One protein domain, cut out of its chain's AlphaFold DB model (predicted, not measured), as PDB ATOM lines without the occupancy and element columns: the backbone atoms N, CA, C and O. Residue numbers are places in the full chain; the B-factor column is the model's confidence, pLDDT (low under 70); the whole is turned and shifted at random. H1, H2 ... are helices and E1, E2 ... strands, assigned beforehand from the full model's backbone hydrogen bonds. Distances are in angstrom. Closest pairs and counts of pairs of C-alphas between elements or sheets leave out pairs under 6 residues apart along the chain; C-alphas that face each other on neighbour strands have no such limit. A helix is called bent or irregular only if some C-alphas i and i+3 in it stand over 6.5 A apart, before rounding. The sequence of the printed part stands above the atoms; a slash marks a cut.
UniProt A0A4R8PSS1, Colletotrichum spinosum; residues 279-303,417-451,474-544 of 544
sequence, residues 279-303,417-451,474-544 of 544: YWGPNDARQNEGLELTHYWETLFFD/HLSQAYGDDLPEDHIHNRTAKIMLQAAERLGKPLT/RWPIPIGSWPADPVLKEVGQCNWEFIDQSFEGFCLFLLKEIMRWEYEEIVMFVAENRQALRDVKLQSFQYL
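Overview. This is residues 279 to 303, 417 to 451 and 474 to 544 of the 544 residues of a protein of Colletotrichum spinosum (UniProt A0A4R8PSS1). A long bent helix, H3, runs along the body: H1 packs alongside its first arm, H3a, while its second arm, H3b, turns into a helical hairpin with H4, and H2 packs slanted on H3b and H4. A small sheet of two antiparallel strands, E1 and E2, sits by H3a, and residues 418 to 419 pair with the end strand E2. The printed part has 131 residues, with four named helices and two named strands in the order H1 H2 E1 H3 H4 E2; the class is mostly helix. It is compact, with a radius of gyration of the C-alphas of 14.8 A, and spans 42 by 35 by 26 A.

Arrangement. E1, residues 476 to 478, and E2, residues 540 to 543, are antiparallel neighbours at 143 degrees; N 477 and O 542 are 2.8 A apart and N 542 and O 477 2.9 A, within hydrogen-bond range. Residues 418 to 419 pair antiparallel with residues 540 to 541 of E2. H3, residues 486 to 514, was assigned as one helix by its hydrogen bonds but is bent: C-alphas 501 and 504 are 7.0 A apart, and its arms H3a, residues 486 to 501, and H3b, residues 504 to 514, stand at a steep tilt of 42 degrees. The closest C-alphas of E1 and H3a, those of Pro 478 and Gly 492, are 4.6 A apart. H3a and E2 are near each other, with 6 pairs of C-alphas within 10 A. H1, residues 285 to 301, touches H3a, opposite ways at a shallow tilt of 20 degrees; their closest C-alphas, Gly 290 and Phe 498, are 4.3 A apart. H3b and H4, residues 519 to 533, form a hairpin and touch, opposite ways at a steep tilt of 41 degrees, closest at the C-alphas of Glu 504 and Val 526, 6.2 A. H2, residues 431 to 446, touches H3b with residues 439 to 446 alone, at a steep tilt of 48 degrees, closest at the C-alphas of Ala 442 and Leu 510, 5.8 A. Residues 431 to 435 of H2 touch residues 528 to 532 of H4; the closest C-alphas, Ile 431 and Asn 529, are 6.0 A apart. H1 and H4 are apart. In H1, H2, H3a, H3b and H4 every O i to N i+4 pair is within hydrogen-bond range.

Along the chain. H1 measures 24.2 A from C-alpha 285 at (222.018, 266.247, 277.916) to C-alpha 301. H3a measures 22.8 A, H2 21.9 A, H4 21.2 A and H3b 14.6 A. E2 ends at C-alpha 543, (199.746, 255.498, 285.820).

Size, cuts and confidence. The farthest C-alphas, Asp 303 and Glu 518, are 43.1 A apart. Residues 304 to 416 and 452 to 473 are not printed; the gaps between C-alphas are 24.1 A and 14.9 A. No printed residue is under 70 in pLDDT.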
ATOM      1  N   TYR A 279     206.709 273.265 270.889       86.81
ATOM      2  CA  TYR A 279     207.183 272.057 271.569       86.81
ATOM      3  C   TYR A 279     207.825 272.400 272.912       86.81
ATOM      4  O   TYR A 279     208.661 273.304 272.998       86.81
ATOM      5  N   TRP A 280     207.408 271.668 273.944       89.06
ATOM      6  CA  TRP A 280     207.673 271.967 275.349       89.06
ATOM      7  C   TRP A 280     208.798 271.129 275.964       89.06
ATOM      8  O   TRP A 280     209.348 271.519 276.993       89.06
ATOM      9  N   GLY A 281     209.147 269.998 275.346       91.25
ATOM     10  CA  GLY A 281     210.219 269.129 275.811       91.25
ATOM     11  C   GLY A 281     211.600 269.767 275.593       91.25
ATOM     12  O   GLY A 281     211.882 270.238 274.484       91.25
ATOM     13  N   PRO A 282     212.472 269.817 276.617       91.44
ATOM     14  CA  PRO A 282     213.874 270.164 276.419       91.44
ATOM     15  C   PRO A 282     214.603 269.080 275.606       91.44
ATOM     16  O   PRO A 282     214.076 267.998 275.377       91.44
ATOM     17  N   ASN A 283     215.818 269.370 275.150       87.56
ATOM     18  CA  ASN A 283     216.627 268.461 274.327       87.56
ATOM     19  C   ASN A 283     218.133 268.521 274.660       87.56
ATOM     20  O   ASN A 283     218.986 268.184 273.841       87.56
ATOM     21  N   ASP A 284     218.459 269.013 275.857       84.25
ATOM     22  CA  ASP A 284     219.816 269.020 276.412       84.25
ATOM     23  C   ASP A 284     220.195 267.657 277.013       84.25
ATOM     24  O   ASP A 284     219.346 266.800 277.253       84.25
ATOM     25  N   ALA A 285     221.485 267.476 277.322       76.56
ATOM     26  CA  ALA A 285     222.018 266.247 277.916       76.56
ATOM     27  C   ALA A 285     221.256 265.802 279.176       76.56
ATOM     28  O   ALA A 285     220.979 264.622 279.339       76.56
ATOM     29  N   ARG A 286     220.832 266.759 280.014       82.69
ATOM     30  CA  ARG A 286     220.065 266.477 281.230       82.69
ATOM     31  C   ARG A 286     218.708 265.842 280.910       82.69
ATOM     32  O   ARG A 286     218.267 264.944 281.614       82.69
ATOM     33  N   GLN A 287     218.031 266.306 279.855       90.25
ATOM     34  CA  GLN A 287     216.806 265.656 279.383       90.25
ATOM     35  C   GLN A 287     217.089 264.277 278.791       90.25
ATOM     36  O   GLN A 287     216.330 263.348 279.055       90.25
ATOM     37  N   ASN A 288     218.149 264.151 277.994       81.81
ATOM     38  CA  ASN A 288     218.487 262.900 277.321       81.81
ATOM     39  C   ASN A 288     218.791 261.786 278.335       81.81
ATOM     40  O   ASN A 288     218.244 260.698 278.198       81.81
ATOM     41  N   GLU A 289     219.534 262.088 279.407       76.00
ATOM     42  CA  GLU A 289     219.749 261.175 280.544       76.00
ATOM     43  C   GLU A 289     218.421 260.732 281.182       76.00
ATOM     44  O   GLU A 289     218.224 259.555 281.480       76.00
ATOM     45  N   GLY A 290     217.466 261.656 281.342       83.81
ATOM     46  CA  GLY A 290     216.119 261.329 281.812       83.81
ATOM     47  C   GLY A 290     215.377 260.361 280.881       83.81
ATOM     48  O   GLY A 290     214.756 259.410 281.353       83.81
ATOM     49  N   LEU A 291     215.454 260.563 279.562       87.25
ATOM     50  CA  LEU A 291     214.831 259.672 278.573       87.25
ATOM     51  C   LEU A 291     215.467 258.273 278.571       87.25
ATOM     52  O   LEU A 291     214.753 257.279 278.434       87.25
ATOM     53  N   GLU A 292     216.784 258.186 278.760       80.81
ATOM     54  CA  GLU A 292     217.510 256.917 278.898       80.81
ATOM     55  C   GLU A 292     217.093 256.164 280.167       80.81
ATOM     56  O   GLU A 292     216.829 254.963 280.107       80.81
ATOM     57  N   LEU A 293     216.941 256.866 281.295       82.88
ATOM     58  CA  LEU A 293     216.416 256.285 282.535       82.88
ATOM     59  C   LEU A 293     214.998 255.746 282.352       82.88
ATOM     60  O   LEU A 293     214.705 254.653 282.838       82.88
ATOM     61  N   THR A 294     214.135 256.480 281.641       92.00
ATOM     62  CA  THR A 294     212.778 256.017 281.325       92.00
ATOM     63  C   THR A 294     212.779 254.768 280.469       92.00
ATOM     64  O   THR A 294     212.052 253.823 280.758       92.00
ATOM     65  N   HIS A 295     213.639 254.717 279.454       91.56
ATOM     66  CA  HIS A 295     213.803 253.512 278.656       91.56
ATOM     67  C   HIS A 295     214.279 252.320 279.504       91.56
ATOM     68  O   HIS A 295     213.671 251.257 279.423       91.56
ATOM     69  N   TYR A 296     215.295 252.513 280.354       86.69
ATOM     70  CA  TYR A 296     215.841 251.467 281.225       86.69
ATOM     71  C   TYR A 296     214.809 250.894 282.198       86.69
ATOM     72  O   TYR A 296     214.686 249.679 282.337       86.69
ATOM     73  N   TRP A 297     214.067 251.745 282.911       92.00
ATOM     74  CA  TRP A 297     213.129 251.201 283.886       92.00
ATOM     75  C   TRP A 297     211.909 250.575 283.213       92.00
ATOM     76  O   TRP A 297     211.358 249.629 283.769       92.00
ATOM     77  N   GLU A 298     211.484 251.050 282.035       94.94
ATOM     78  CA  GLU A 298     210.394 250.415 281.286       94.94
ATOM     79  C   GLU A 298     210.763 249.008 280.834       94.94
ATOM     80  O   GLU A 298     209.955 248.095 281.005       94.94
ATOM     81  N   THR A 299     211.974 248.810 280.303       87.12
ATOM     82  CA  THR A 299     212.443 247.467 279.941       87.12
ATOM     83  C   THR A 299     212.512 246.580 281.178       87.12
ATOM     84  O   THR A 299     211.939 245.493 281.163       87.12
ATOM     85  N   LEU A 300     213.061 247.076 282.293       89.81
ATOM     86  CA  LEU A 300     213.071 246.354 283.569       89.81
ATOM     87  C   LEU A 300     211.654 245.988 284.057       89.81
ATOM     88  O   LEU A 300     211.418 244.870 284.513       89.81
ATOM     89  N   PHE A 301     210.695 246.912 283.963       96.06
ATOM     90  CA  PHE A 301     209.313 246.707 284.406       96.06
ATOM     91  C   PHE A 301     208.556 245.691 283.538       96.06
ATOM     92  O   PHE A 301     207.669 244.996 284.035       96.06
ATOM     93  N   PHE A 302     208.900 245.592 282.253       95.31
ATOM     94  CA  PHE A 302     208.280 244.670 281.301       95.31
ATOM     95  C   PHE A 302     209.089 243.387 281.060       95.31
ATOM     96  O   PHE A 302     208.883 242.727 280.038       95.31
ATOM     97  N   ASP A 303     209.943 242.996 282.010       91.25
ATOM     98  CA  ASP A 303     210.782 241.792 281.944       91.25
ATOM     99  C   ASP A 303     211.693 241.776 280.697       91.25
ATOM    100  O   ASP A 303     211.673 240.829 279.909       91.25
ATOM    101  N   HIS A 417     200.659 263.019 289.820       88.75
ATOM    102  CA  HIS A 417     201.120 262.014 290.769       88.75
ATOM    103  C   HIS A 417     199.996 261.682 291.747       88.75
ATOM    104  O   HIS A 417     199.298 262.562 292.246       88.75
ATOM    105  N   LEU A 418     199.851 260.404 292.053       91.75
ATOM    106  CA  LEU A 418     198.908 259.886 293.031       91.75
ATOM    107  C   LEU A 418     199.661 259.407 294.268       91.75
ATOM    108  O   LEU A 418     200.887 259.309 294.283       91.75
ATOM    109  N   SER A 419     198.914 259.126 295.327       94.06
ATOM    110  CA  SER A 419     199.440 258.616 296.588       94.06
ATOM    111  C   SER A 419     198.791 257.278 296.892       94.06
ATOM    112  O   SER A 419     197.569 257.203 297.002       94.06
ATOM    113  N   GLN A 420     199.582 256.220 297.064       92.69
ATOM    114  CA  GLN A 420     199.025 254.937 297.500       92.69
ATOM    115  C   GLN A 420     198.536 255.005 298.955       92.69
ATOM    116  O   GLN A 420     197.558 254.349 299.308       92.69
ATOM    117  N   ALA A 421     199.187 255.817 299.792       91.00
ATOM    118  CA  ALA A 421     198.867 255.917 301.213       91.00
ATOM    119  C   ALA A 421     197.571 256.693 301.496       91.00
ATOM    120  O   ALA A 421     196.908 256.429 302.497       91.00
ATOM    121  N   TYR A 422     197.231 257.652 300.630       87.75
ATOM    122  CA  TYR A 422     196.109 258.577 300.825       87.75
ATOM    123  C   TYR A 422     195.037 258.476 299.727       87.75
ATOM    124  O   TYR A 422     193.934 258.962 299.934       87.75
ATOM    125  N   GLY A 423     195.314 257.853 298.578       84.44
ATOM    126  CA  GLY A 423     194.359 257.770 297.470       84.44
ATOM    127  C   GLY A 423     193.829 259.147 297.056       84.44
ATOM    128  O   GLY A 423     194.604 260.095 296.909       84.44
ATOM    129  N   ASP A 424     192.504 259.249 296.931       78.81
ATOM    130  CA  ASP A 424     191.785 260.489 296.608       78.81
ATOM    131  C   ASP A 424     191.651 261.450 297.809       78.81
ATOM    132  O   ASP A 424     191.180 262.574 297.645       78.81
ATOM    133  N   ASP A 425     192.089 261.051 299.012       83.69
ATOM    134  CA  ASP A 425     192.006 261.875 300.228       83.69
ATOM    135  C   ASP A 425     193.111 262.948 300.306       83.69
ATOM    136  O   ASP A 425     193.195 263.697 301.285       83.69
ATOM    137  N   LEU A 426     193.988 263.045 299.295       86.38
ATOM    138  CA  LEU A 426     194.957 264.136 299.210       86.38
ATOM    139  C   LEU A 426     194.230 265.489 299.101       86.38
ATOM    140  O   LEU A 426     193.393 265.654 298.211       86.38
ATOM    141  N   PRO A 427     194.582 266.490 299.931       87.56
ATOM    142  CA  PRO A 427     193.988 267.821 299.848       87.56
ATOM    143  C   PRO A 427     194.064 268.416 298.436       87.56
ATOM    144  O   PRO A 427     195.053 268.227 297.723       87.56
ATOM    145  N   GLU A 428     193.046 269.173 298.020       85.06
ATOM    146  CA  GLU A 428     193.013 269.790 296.681       85.06
ATOM    147  C   GLU A 428     194.207 270.740 296.452       85.06
ATOM    148  O   GLU A 428     194.710 270.868 295.335       85.06
ATOM    149  N   ASP A 429     194.701 271.374 297.516       89.31
ATOM    150  CA  ASP A 429     195.867 272.256 297.515       89.31
ATOM    151  C   ASP A 429     197.209 271.520 297.667       89.31
ATOM    152  O   ASP A 429     198.263 272.158 297.619       89.31
ATOM    153  N   HIS A 430     197.208 270.190 297.791       93.38
ATOM    154  CA  HIS A 430     198.435 269.401 297.782       93.38
ATOM    155  C   HIS A 430     199.164 269.551 296.438       93.38
ATOM    156  O   HIS A 430     198.543 269.605 295.371       93.38
ATOM    157  N   ILE A 431     200.501 269.586 296.472       93.62
ATOM    158  CA  ILE A 431     201.319 269.893 295.291       93.62
ATOM    159  C   ILE A 431     201.063 268.943 294.116       93.62
ATOM    160  O   ILE A 431     201.004 269.404 292.986       93.62
ATOM    161  N   HIS A 432     200.799 267.657 294.362       91.38
ATOM    162  CA  HIS A 432     200.454 266.694 293.304       91.38
ATOM    163  C   HIS A 432     199.195 267.090 292.518       91.38
ATOM    164  O   HIS A 432     199.221 267.141 291.285       91.38
ATOM    165  N   ASN A 433     198.125 267.457 293.229       90.69
ATOM    166  CA  ASN A 433     196.859 267.895 292.636       90.69
ATOM    167  C   ASN A 433     197.020 269.245 291.921       90.69
ATOM    168  O   ASN A 433     196.548 269.430 290.794       90.69
ATOM    169  N   ARG A 434     197.755 270.181 292.539       93.75
ATOM    170  CA  ARG A 434     198.093 271.476 291.930       93.75
ATOM    171  C   ARG A 434     198.908 271.304 290.651       93.75
ATOM    172  O   ARG A 434     198.599 271.967 289.663       93.75
ATOM    173  N   THR A 435     199.907 270.420 290.642       92.50
ATOM    174  CA  THR A 435     200.741 270.155 289.466       92.50
ATOM    175  C   THR A 435     199.913 269.634 288.308       92.50
ATOM    176  O   THR A 435     199.979 270.230 287.236       92.50
ATOM    177  N   ALA A 436     199.067 268.625 288.517       91.56
ATOM    178  CA  ALA A 436     198.190 268.131 287.459       91.56
ATOM    179  C   ALA A 436     197.310 269.257 286.880       91.56
ATOM    180  O   ALA A 436     197.283 269.472 285.669       91.56
ATOM    181  N   LYS A 437     196.657 270.044 287.746       92.81
ATOM    182  CA  LYS A 437     195.790 271.164 287.341       92.81
ATOM    183  C   LYS A 437     196.534 272.230 286.532       92.81
ATOM    184  O   LYS A 437     196.025 272.680 285.508       92.81
ATOM    185  N   ILE A 438     197.720 272.634 286.981       94.69
ATOM    186  CA  ILE A 438     198.534 273.661 286.318       94.69
ATOM    187  C   ILE A 438     199.031 273.165 284.957       94.69
ATOM    188  O   ILE A 438     198.935 273.900 283.975       94.69
ATOM    189  N   MET A 439     199.524 271.925 284.880       93.62
ATOM    190  CA  MET A 439     200.052 271.362 283.634       93.62
ATOM    191  C   MET A 439     198.948 271.209 282.582       93.62
ATOM    192  O   MET A 439     199.154 271.596 281.436       93.62
ATOM    193  N   LEU A 440     197.747 270.766 282.976       93.12
ATOM    194  CA  LEU A 440     196.581 270.706 282.083       93.12
ATOM    195  C   LEU A 440     196.201 272.083 281.528       93.12
ATOM    196  O   LEU A 440     195.956 272.215 280.334       93.12
ATOM    197  N   GLN A 441     196.188 273.118 282.375       94.19
ATOM    198  CA  GLN A 441     195.902 274.487 281.934       94.19
ATOM    199  C   GLN A 441     196.970 275.020 280.974       94.19
ATOM    200  O   GLN A 441     196.644 275.721 280.016       94.19
ATOM    201  N   ALA A 442     198.243 274.706 281.222       94.62
ATOM    202  CA  ALA A 442     199.331 275.105 280.336       94.62
ATOM    203  C   ALA A 442     199.226 274.408 278.970       94.62
ATOM    204  O   ALA A 442     199.351 275.067 277.941       94.62
ATOM    205  N   ALA A 443     198.932 273.108 278.959       92.19
ATOM    206  CA  ALA A 443     198.731 272.315 277.750       92.19
ATOM    207  C   ALA A 443     197.517 272.777 276.926       92.19
ATOM    208  O   ALA A 443     197.613 272.944 275.709       92.19
ATOM    209  N   GLU A 444     196.400 273.096 277.588       91.94
ATOM    210  CA  GLU A 444     195.219 273.679 276.941       91.94
ATOM    211  C   GLU A 444     195.558 275.007 276.245       91.94
ATOM    212  O   GLU A 444     195.185 275.218 275.091       91.94
ATOM    213  N   ARG A 445     196.331 275.885 276.899       93.88
ATOM    214  CA  ARG A 445     196.791 277.149 276.294       93.88
ATOM    215  C   ARG A 445     197.805 276.957 275.169       93.88
ATOM    216  O   ARG A 445     197.861 277.799 274.276       93.88
ATOM    217  N   LEU A 446     198.608 275.896 275.229       92.81
ATOM    218  CA  LEU A 446     199.536 275.517 274.164       92.81
ATOM    219  C   LEU A 446     198.789 274.981 272.929       92.81
ATOM    220  O   LEU A 446     199.338 275.019 271.834       92.81
ATOM    221  N   GLY A 447     197.546 274.511 273.092       92.00
ATOM    222  CA  GLY A 447     196.763 273.886 272.023       92.00
ATOM    223  C   GLY A 447     197.118 272.418 271.785       92.00
ATOM    224  O   GLY A 447     196.782 271.876 270.736       92.00
ATOM    225  N   LYS A 448     197.793 271.773 272.746       91.56
ATOM    226  CA  LYS A 448     198.206 270.367 272.674       91.56
ATOM    227  C   LYS A 448     197.715 269.630 273.917       91.56
ATOM    228  O   LYS A 448     198.226 269.909 275.000       91.56
ATOM    229  N   PRO A 449     196.695 268.763 273.811       87.44
ATOM    230  CA  PRO A 449     196.049 268.174 274.979       87.44
ATOM    231  C   PRO A 449     196.984 267.264 275.794       87.44
ATOM    232  O   PRO A 449     197.862 266.605 275.243       87.44
ATOM    233  N   LEU A 450     196.730 267.234 277.108       88.00
ATOM    234  CA  LEU A 450     197.334 266.357 278.131       88.00
ATOM    235  C   LEU A 450     196.301 265.369 278.707       88.00
ATOM    236  O   LEU A 450     196.218 265.132 279.915       88.00
ATOM    237  N   THR A 451     195.365 264.938 277.871       89.69
ATOM    238  CA  THR A 451     194.139 264.257 278.316       89.69
ATOM    239  C   THR A 451     193.848 263.002 277.517       89.69
ATOM    240  O   THR A 451     192.739 262.479 277.597       89.69
ATOM    241  N   ARG A 474     196.692 249.343 282.334       95.00
ATOM    242  CA  ARG A 474     197.056 250.481 283.174       95.00
ATOM    243  C   ARG A 474     197.936 249.978 284.304       95.00
ATOM    244  O   ARG A 474     197.535 249.046 285.011       95.00
ATOM    245  N   TRP A 475     199.111 250.570 284.473       96.12
ATOM    246  CA  TRP A 475     200.111 250.118 285.436       96.12
ATOM    247  C   TRP A 475     200.458 251.224 286.434       96.12
ATOM    248  O   TRP A 475     200.819 252.321 286.018       96.12
ATOM    249  N   PRO A 476     200.366 250.977 287.753       95.88
ATOM    250  CA  PRO A 476     200.808 251.944 288.750       95.88
ATOM    251  C   PRO A 476     202.338 251.914 288.855       95.88
ATOM    252  O   PRO A 476     202.907 251.036 289.507       95.88
ATOM    253  N   ILE A 477     203.003 252.874 288.220       97.31
ATOM    254  CA  ILE A 477     204.458 253.005 288.233       97.31
ATOM    255  C   ILE A 477     204.880 253.803 289.474       97.31
ATOM    256  O   ILE A 477     204.498 254.971 289.610       97.31
ATOM    257  N   PRO A 478     205.647 253.207 290.404       97.00
ATOM    258  CA  PRO A 478     206.074 253.893 291.616       97.00
ATOM    259  C   PRO A 478     207.009 255.066 291.305       97.00
ATOM    260  O   PRO A 478     207.702 255.093 290.289       97.00
ATOM    261  N   ILE A 479     207.049 256.033 292.216       95.94
ATOM    262  CA  ILE A 479     208.006 257.138 292.226       95.94
ATOM    263  C   ILE A 479     208.722 257.119 293.578       95.94
ATOM    264  O   ILE A 479     208.109 257.297 294.633       95.94
ATOM    265  N   GLY A 480     210.032 256.889 293.548       93.06
ATOM    266  CA  GLY A 480     210.896 256.768 294.716       93.06
ATOM    267  C   GLY A 480     211.091 255.327 295.200       93.06
ATOM    268  O   GLY A 480     210.648 254.357 294.596       93.06
ATOM    269  N   SER A 481     211.779 255.179 296.332       93.19
ATOM    270  CA  SER A 481     212.271 253.886 296.842       93.19
ATOM    271  C   SER A 481     211.340 253.191 297.851       93.19
ATOM    272  O   SER A 481     211.771 252.309 298.599       93.19
ATOM    273  N   TRP A 482     210.069 253.598 297.904       95.69
ATOM    274  CA  TRP A 482     209.088 253.096 298.871       95.69
ATOM    275  C   TRP A 482     208.573 251.661 298.626       95.69
ATOM    276  O   TRP A 482     208.171 251.043 299.618       95.69
ATOM    277  N   PRO A 483     208.569 251.086 297.399       96.31
ATOM    278  CA  PRO A 483     208.101 249.715 297.205       96.31
ATOM    279  C   PRO A 483     208.930 248.693 297.992       96.31
ATOM    280  O   PRO A 483     210.144 248.827 298.153       96.31
ATOM    281  N   ALA A 484     208.274 247.643 298.489       95.50
ATOM    282  CA  ALA A 484     208.965 246.537 299.155       95.50
ATOM    283  C   ALA A 484     209.644 245.593 298.149       95.50
ATOM    284  O   ALA A 484     210.723 245.073 298.437       95.50
ATOM    285  N   ASP A 485     209.010 245.394 296.991       97.31
ATOM    286  CA  ASP A 485     209.534 244.580 295.900       97.31
ATOM    287  C   ASP A 485     210.832 245.196 295.332       97.31
ATOM    288  O   ASP A 485     210.851 246.401 295.063       97.31
ATOM    289  N   PRO A 486     211.925 244.421 295.181       95.50
ATOM    290  CA  PRO A 486     213.204 244.948 294.709       95.50
ATOM    291  C   PRO A 486     213.150 245.553 293.303       95.50
ATOM    292  O   PRO A 486     213.757 246.600 293.096       95.50
ATOM    293  N   VAL A 487     212.408 244.937 292.375       93.31
ATOM    294  CA  VAL A 487     212.300 245.405 290.986       93.31
ATOM    295  C   VAL A 487     211.502 246.702 290.950       93.31
ATOM    296  O   VAL A 487     211.973 247.704 290.424       93.31
ATOM    297  N   LEU A 488     210.338 246.744 291.605       97.19
ATOM    298  CA  LEU A 488     209.530 247.968 291.680       97.19
ATOM    299  C   LEU A 488     210.236 249.100 292.428       97.19
ATOM    300  O   LEU A 488     209.996 250.271 292.142       97.19
ATOM    301  N   LYS A 489     211.104 248.780 293.390       95.94
ATOM    302  CA  LYS A 489     211.928 249.779 294.074       95.94
ATOM    303  C   LYS A 489     212.947 250.404 293.131       95.94
ATOM    304  O   LYS A 489     213.102 251.621 293.167       95.94
ATOM    305  N   GLU A 490     213.618 249.596 292.316       92.75
ATOM    306  CA  GLU A 490     214.557 250.080 291.306       92.75
ATOM    307  C   GLU A 490     213.834 250.903 290.234       92.75
ATOM    308  O   GLU A 490     214.207 252.050 289.996       92.75
ATOM    309  N   VAL A 491     212.713 250.392 289.709       95.69
ATOM    310  CA  VAL A 491     211.825 251.133 288.796       95.69
ATOM    311  C   VAL A 491     211.431 252.482 289.396       95.69
ATOM    312  O   VAL A 491     211.559 253.516 288.746       95.69
ATOM    313  N   GLY A 492     211.012 252.502 290.662       95.75
ATOM    314  CA  GLY A 492     210.621 253.732 291.341       95.75
ATOM    315  C   GLY A 492     211.774 254.717 291.540       95.75
ATOM    316  O   GLY A 492     211.572 255.926 291.416       95.75
ATOM    317  N   GLN A 493     212.987 254.234 291.813       90.31
ATOM    318  CA  GLN A 493     214.185 255.073 291.908       90.31
ATOM    319  C   GLN A 493     214.542 255.708 290.560       90.31
ATOM    320  O   GLN A 493     214.757 256.918 290.511       90.31
ATOM    321  N   CYS A 494     214.544 254.924 289.481       89.06
ATOM    322  CA  CYS A 494     214.804 255.419 288.130       89.06
ATOM    323  C   CYS A 494     213.724 256.402 287.662       89.06
ATOM    324  O   CYS A 494     214.053 257.457 287.126       89.06
ATOM    325  N   ASN A 495     212.447 256.105 287.918       93.50
ATOM    326  CA  ASN A 495     211.343 256.996 287.567       93.50
ATOM    327  C   ASN A 495     211.409 258.324 288.346       93.50
ATOM    328  O   ASN A 495     211.169 259.393 287.790       93.50
ATOM    329  N   TRP A 496     211.799 258.289 289.626       90.25
ATOM    330  CA  TRP A 496     212.045 259.512 290.396       90.25
ATOM    331  C   TRP A 496     213.188 260.350 289.820       90.25
ATOM    332  O   TRP A 496     213.040 261.566 289.706       90.25
ATOM    333  N   GLU A 497     214.295 259.714 289.434       86.50
ATOM    334  CA  GLU A 497     215.428 260.405 288.818       86.50
ATOM    335  C   GLU A 497     215.026 261.035 287.476       86.50
ATOM    336  O   GLU A 497     215.268 262.220 287.270       86.50
ATOM    337  N   PHE A 498     214.310 260.306 286.611       89.19
ATOM    338  CA  PHE A 498     213.727 260.861 285.382       89.19
ATOM    339  C   PHE A 498     212.910 262.132 285.663       89.19
ATOM    340  O   PHE A 498     213.160 263.182 285.063       89.19
ATOM    341  N   ILE A 499     211.971 262.070 286.614       91.00
ATOM    342  CA  ILE A 499     211.148 263.228 286.977       91.00
ATOM    343  C   ILE A 499     212.034 264.382 287.474       91.00
ATOM    344  O   ILE A 499     211.819 265.527 287.074       91.00
ATOM    345  N   ASP A 500     213.055 264.122 288.294       85.94
ATOM    346  CA  ASP A 500     213.946 265.171 288.807       85.94
ATOM    347  C   ASP A 500     214.753 265.875 287.700       85.94
ATOM    348  O   ASP A 500     214.918 267.106 287.739       85.94
ATOM    349  N   GLN A 501     215.212 265.112 286.700       82.50
ATOM    350  CA  GLN A 501     215.968 265.601 285.543       82.50
ATOM    351  C   GLN A 501     215.099 266.397 284.557       82.50
ATOM    352  O   GLN A 501     215.548 267.411 283.995       82.50
ATOM    353  N   SER A 502     213.847 265.973 284.373       89.69
ATOM    354  CA  SER A 502     212.967 266.472 283.314       89.69
ATOM    355  C   SER A 502     211.958 267.531 283.764       89.69
ATOM    356  O   SER A 502     211.736 268.507 283.041       89.69
ATOM    357  N   PHE A 503     211.388 267.416 284.969       91.94
ATOM    358  CA  PHE A 503     210.252 268.240 285.407       91.94
ATOM    359  C   PHE A 503     210.548 269.743 285.393       91.94
ATOM    360  O   PHE A 503     209.721 270.548 284.969       91.94
ATOM    361  N   GLU A 504     211.759 270.135 285.787       91.31
ATOM    362  CA  GLU A 504     212.184 271.532 285.733       91.31
ATOM    363  C   GLU A 504     212.170 272.079 284.300       91.31
ATOM    364  O   GLU A 504     211.634 273.157 284.062       91.31
ATOM    365  N   GLY A 505     212.702 271.329 283.331       91.00
ATOM    366  CA  GLY A 505     212.711 271.745 281.927       91.00
ATOM    367  C   GLY A 505     211.303 271.838 281.338       91.00
ATOM    368  O   GLY A 505     211.006 272.776 280.595       91.00
ATOM    369  N   PHE A 506     210.410 270.933 281.739       92.88
ATOM    370  CA  PHE A 506     208.996 270.979 281.374       92.88
ATOM    371  C   PHE A 506     208.315 272.245 281.906       92.88
ATOM    372  O   PHE A 506     207.673 272.984 281.155       92.88
ATOM    373  N   CYS A 507     208.499 272.538 283.198       93.88
ATOM    374  CA  CYS A 507     207.930 273.718 283.837       93.88
ATOM    375  C   CYS A 507     208.515 275.020 283.288       93.88
ATOM    376  O   CYS A 507     207.776 275.990 283.137       93.88
ATOM    377  N   LEU A 508     209.809 275.068 282.961       93.56
ATOM    378  CA  LEU A 508     210.416 276.270 282.393       93.56
ATOM    379  C   LEU A 508     209.753 276.666 281.084       93.56
ATOM    380  O   LEU A 508     209.454 277.838 280.906       93.56
ATOM    381  N   PHE A 509     209.452 275.719 280.201       92.69
ATOM    382  CA  PHE A 509     208.734 276.054 278.981       92.69
ATOM    383  C   PHE A 509     207.260 276.379 279.266       92.69
ATOM    384  O   PHE A 509     206.791 277.485 278.996       92.69
ATOM    385  N   LEU A 510     206.523 275.431 279.849       93.50
ATOM    386  CA  LEU A 510     205.070 275.538 280.000       93.50
ATOM    387  C   LEU A 510     204.667 276.693 280.922       93.50
ATOM    388  O   LEU A 510     203.722 277.425 280.635       93.50
ATOM    389  N   LEU A 511     205.387 276.918 282.018       95.31
ATOM    390  CA  LEU A 511     205.006 277.950 282.978       95.31
ATOM    391  C   LEU A 511     205.563 279.326 282.606       95.31
ATOM    392  O   LEU A 511     204.839 280.314 282.738       95.31
ATOM    393  N   LYS A 512     206.796 279.425 282.079       92.00
ATOM    394  CA  LYS A 512     207.372 280.726 281.684       92.00
ATOM    395  C   LYS A 512     206.787 281.224 280.369       92.00
ATOM    396  O   LYS A 512     206.285 282.347 280.306       92.00
ATOM    397  N   GLU A 513     206.834 280.402 279.323       90.31
ATOM    398  CA  GLU A 513     206.463 280.832 277.973       90.31
ATOM    399  C   GLU A 513     204.953 280.805 277.743       90.31
ATOM    400  O   GLU A 513     204.426 281.703 277.086       90.31
ATOM    401  N   ILE A 514     204.234 279.833 278.312       93.56
ATOM    402  CA  ILE A 514     202.786 279.701 278.078       93.56
ATOM    403  C   ILE A 514     201.972 280.360 279.196       93.56
ATOM    404  O   ILE A 514     201.070 281.158 278.925       93.56
ATOM    405  N   MET A 515     202.298 280.086 280.462       95.06
ATOM    406  CA  MET A 515     201.539 280.626 281.603       95.06
ATOM    407  C   MET A 515     202.017 281.999 282.092       95.06
ATOM    408  O   MET A 515     201.283 282.634 282.850       95.06
ATOM    409  N   ARG A 516     203.178 282.483 281.627       94.75
ATOM    410  CA  ARG A 516     203.779 283.785 281.985       94.75
ATOM    411  C   ARG A 516     204.117 283.942 283.473       94.75
ATOM    412  O   ARG A 516     204.034 285.044 284.002       94.75
ATOM    413  N   TRP A 517     204.500 282.853 284.136       96.81
ATOM    414  CA  TRP A 517     204.992 282.883 285.517       96.81
ATOM    415  C   TRP A 517     206.375 283.533 285.604       96.81
ATOM    416  O   TRP A 517     207.136 283.550 284.629       96.81
ATOM    417  N   GLU A 518     206.735 284.050 286.776       94.69
ATOM    418  CA  GLU A 518     208.110 284.474 287.025       94.69
ATOM    419  C   GLU A 518     209.030 283.284 287.307       94.69
ATOM    420  O   GLU A 518     208.604 282.237 287.794       94.69
ATOM    421  N   TYR A 519     210.311 283.415 286.948       91.50
ATOM    422  CA  TYR A 519     211.265 282.304 287.049       91.50
ATOM    423  C   TYR A 519     211.401 281.814 288.497       91.50
ATOM    424  O   TYR A 519     211.440 280.613 288.752       91.50
ATOM    425  N   GLU A 520     211.389 282.736 289.456       93.38
ATOM    426  CA  GLU A 520     211.439 282.446 290.885       93.38
ATOM    427  C   GLU A 520     210.221 281.633 291.346       93.38
ATOM    428  O   GLU A 520     210.368 280.705 292.141       93.38
ATOM    429  N   GLU A 521     209.028 281.925 290.818       95.12
ATOM    430  CA  GLU A 521     207.803 281.173 291.119       95.12
ATOM    431  C   GLU A 521     207.903 279.734 290.599       95.12
ATOM    432  O   GLU A 521     207.528 278.791 291.298       95.12
ATOM    433  N   ILE A 522     208.473 279.554 289.402       95.12
ATOM    434  CA  ILE A 522     208.703 278.236 288.797       95.12
ATOM    435  C   ILE A 522     209.693 277.426 289.636       95.12
ATOM    436  O   ILE A 522     209.426 276.267 289.951       95.12
ATOM    437  N   VAL A 523     210.814 278.028 290.044       93.62
ATOM    438  CA  VAL A 523     211.824 277.354 290.876       93.62
ATOM    439  C   VAL A 523     211.226 276.915 292.215       93.62
ATOM    440  O   VAL A 523     211.460 275.784 292.644       93.62
ATOM    441  N   MET A 524     210.415 277.764 292.855       94.88
ATOM    442  CA  MET A 524     209.731 277.415 294.105       94.88
ATOM    443  C   MET A 524     208.727 276.275 293.915       94.88
ATOM    444  O   MET A 524     208.687 275.355 294.729       94.88
ATOM    445  N   PHE A 525     207.962 276.297 292.825       95.38
ATOM    446  CA  PHE A 525     207.004 275.245 292.490       95.38
ATOM    447  C   PHE A 525     207.684 273.893 292.216       95.38
ATOM    448  O   PHE A 525     207.255 272.862 292.736       95.38
ATOM    449  N   VAL A 526     208.790 273.891 291.465       94.31
ATOM    450  CA  VAL A 526     209.608 272.692 291.222       94.31
ATOM    451  C   VAL A 526     210.213 272.170 292.530       94.31
ATOM    452  O   VAL A 526     210.213 270.962 292.764       94.31
ATOM    453  N   ALA A 527     210.697 273.053 293.408       94.12
ATOM    454  CA  ALA A 527     211.246 272.661 294.705       94.12
ATOM    455  C   ALA A 527     210.186 272.030 295.627       94.12
ATOM    456  O   ALA A 527     210.468 271.016 296.268       94.12
ATOM    457  N   GLU A 528     208.968 272.584 295.659       95.12
ATOM    458  CA  GLU A 528     207.830 272.027 296.404       95.12
ATOM    459  C   GLU A 528     207.472 270.619 295.895       95.12
ATOM    460  O   GLU A 528     207.323 269.686 296.687       95.12
ATOM    461  N   ASN A 529     207.415 270.434 294.570       93.12
ATOM    462  CA  ASN A 529     207.126 269.133 293.962       93.12
ATOM    463  C   ASN A 529     208.222 268.097 294.281       93.12
ATOM    464  O   ASN A 529     207.917 267.002 294.759       93.12
ATOM    465  N   ARG A 530     209.502 268.475 294.139       92.19
ATOM    466  CA  ARG A 530     210.654 267.639 294.526       92.19
ATOM    467  C   ARG A 530     210.599 267.233 295.999       92.19
ATOM    468  O   ARG A 530     210.944 266.101 296.336       92.19
ATOM    469  N   GLN A 531     210.179 268.136 296.887       92.94
ATOM    470  CA  GLN A 531     210.040 267.832 298.310       92.94
ATOM    471  C   GLN A 531     208.950 266.786 298.563       92.94
ATOM    472  O   GLN A 531     209.191 265.858 299.335       92.94
ATOM    473  N   ALA A 532     207.794 266.898 297.906       92.31
ATOM    474  CA  ALA A 532     206.729 265.907 298.038       92.31
ATOM    475  C   ALA A 532     207.144 264.539 297.485       92.31
ATOM    476  O   ALA A 532     206.953 263.533 298.158       92.31
ATOM    477  N   LEU A 533     207.791 264.481 296.320       90.31
ATOM    478  CA  LEU A 533     208.257 263.211 295.745       90.31
ATOM    479  C   LEU A 533     209.309 262.490 296.603       90.31
ATOM    480  O   LEU A 533     209.440 261.272 296.525       90.31
ATOM    481  N   ARG A 534     210.042 263.220 297.452       88.50
ATOM    482  CA  ARG A 534     210.967 262.631 298.435       88.50
ATOM    483  C   ARG A 534     210.264 262.064 299.669       88.50
ATOM    484  O   ARG A 534     210.889 261.306 300.414       88.50
ATOM    485  N   ASP A 535     209.005 262.422 299.921       91.75
ATOM    486  CA  ASP A 535     208.257 261.888 301.054       91.75
ATOM    487  C   ASP A 535     207.761 260.468 300.758       91.75
ATOM    488  O   ASP A 535     206.685 260.240 300.205       91.75
ATOM    489  N   VAL A 536     208.539 259.486 301.209       91.69
ATOM    490  CA  VAL A 536     208.207 258.059 301.097       91.69
ATOM    491  C   VAL A 536     206.877 257.682 301.758       91.69
ATOM    492  O   VAL A 536     206.330 256.629 301.438       91.69
ATOM    493  N   LYS A 537     206.326 258.514 302.658       91.88
ATOM    494  CA  LYS A 537     205.007 258.273 303.265       91.88
ATOM    495  C   LYS A 537     203.861 258.532 302.299       91.88
ATOM    496  O   LYS A 537     202.794 257.971 302.508       91.88
ATOM    497  N   LEU A 538     204.064 259.364 301.274       93.50
ATOM    498  CA  LEU A 538     203.068 259.551 300.221       93.50
ATOM    499  C   LEU A 538     202.951 258.308 299.340       93.50
ATOM    500  O   LEU A 538     201.914 258.120 298.718       93.50
ATOM    501  N   GLN A 539     203.995 257.468 299.281       95.19
ATOM    502  CA  GLN A 539     204.040 256.302 298.393       95.19
ATOM    503  C   GLN A 539     203.596 256.693 296.976       95.19
ATOM    504  O   GLN A 539     202.615 256.176 296.436       95.19
ATOM    505  N   SER A 540     204.249 257.731 296.440       95.62
ATOM    506  CA  SER A 540     203.815 258.361 295.200       95.62
ATOM    507  C   SER A 540     203.971 257.427 294.009       95.62
ATOM    508  O   SER A 540     204.932 256.661 293.931       95.62
ATOM    509  N   PHE A 541     203.024 257.495 293.084       95.62
ATOM    510  CA  PHE A 541     203.031 256.731 291.841       95.62
ATOM    511  C   PHE A 541     202.311 257.515 290.739       95.62
ATOM    512  O   PHE A 541     201.596 258.475 291.027       95.62
ATOM    513  N   GLN A 542     202.479 257.103 289.491       93.81
ATOM    514  CA  GLN A 542     201.694 257.581 288.351       93.81
ATOM    515  C   GLN A 542     201.229 256.390 287.518       93.81
ATOM    516  O   GLN A 542     201.806 255.308 287.623       93.81
ATOM    517  N   TYR A 543     200.179 256.559 286.722       94.31
ATOM    518  CA  TYR A 543     199.746 255.498 285.820       94.31
ATOM    519  C   TYR A 543     200.464 255.606 284.477       94.31
ATOM    520  O   TYR A 543     200.531 256.697 283.915       94.31
ATOM    521  N   LEU A 544     200.987 254.473 284.007       94.44
ATOM    522  CA  LEU A 544     201.366 254.215 282.616       94.44
ATOM    523  C   LEU A 544     200.242 253.464 281.901       94.44
ATOM    524  O   LEU A 544     199.598 252.615 282.577       94.44
TER     525      LEU A 544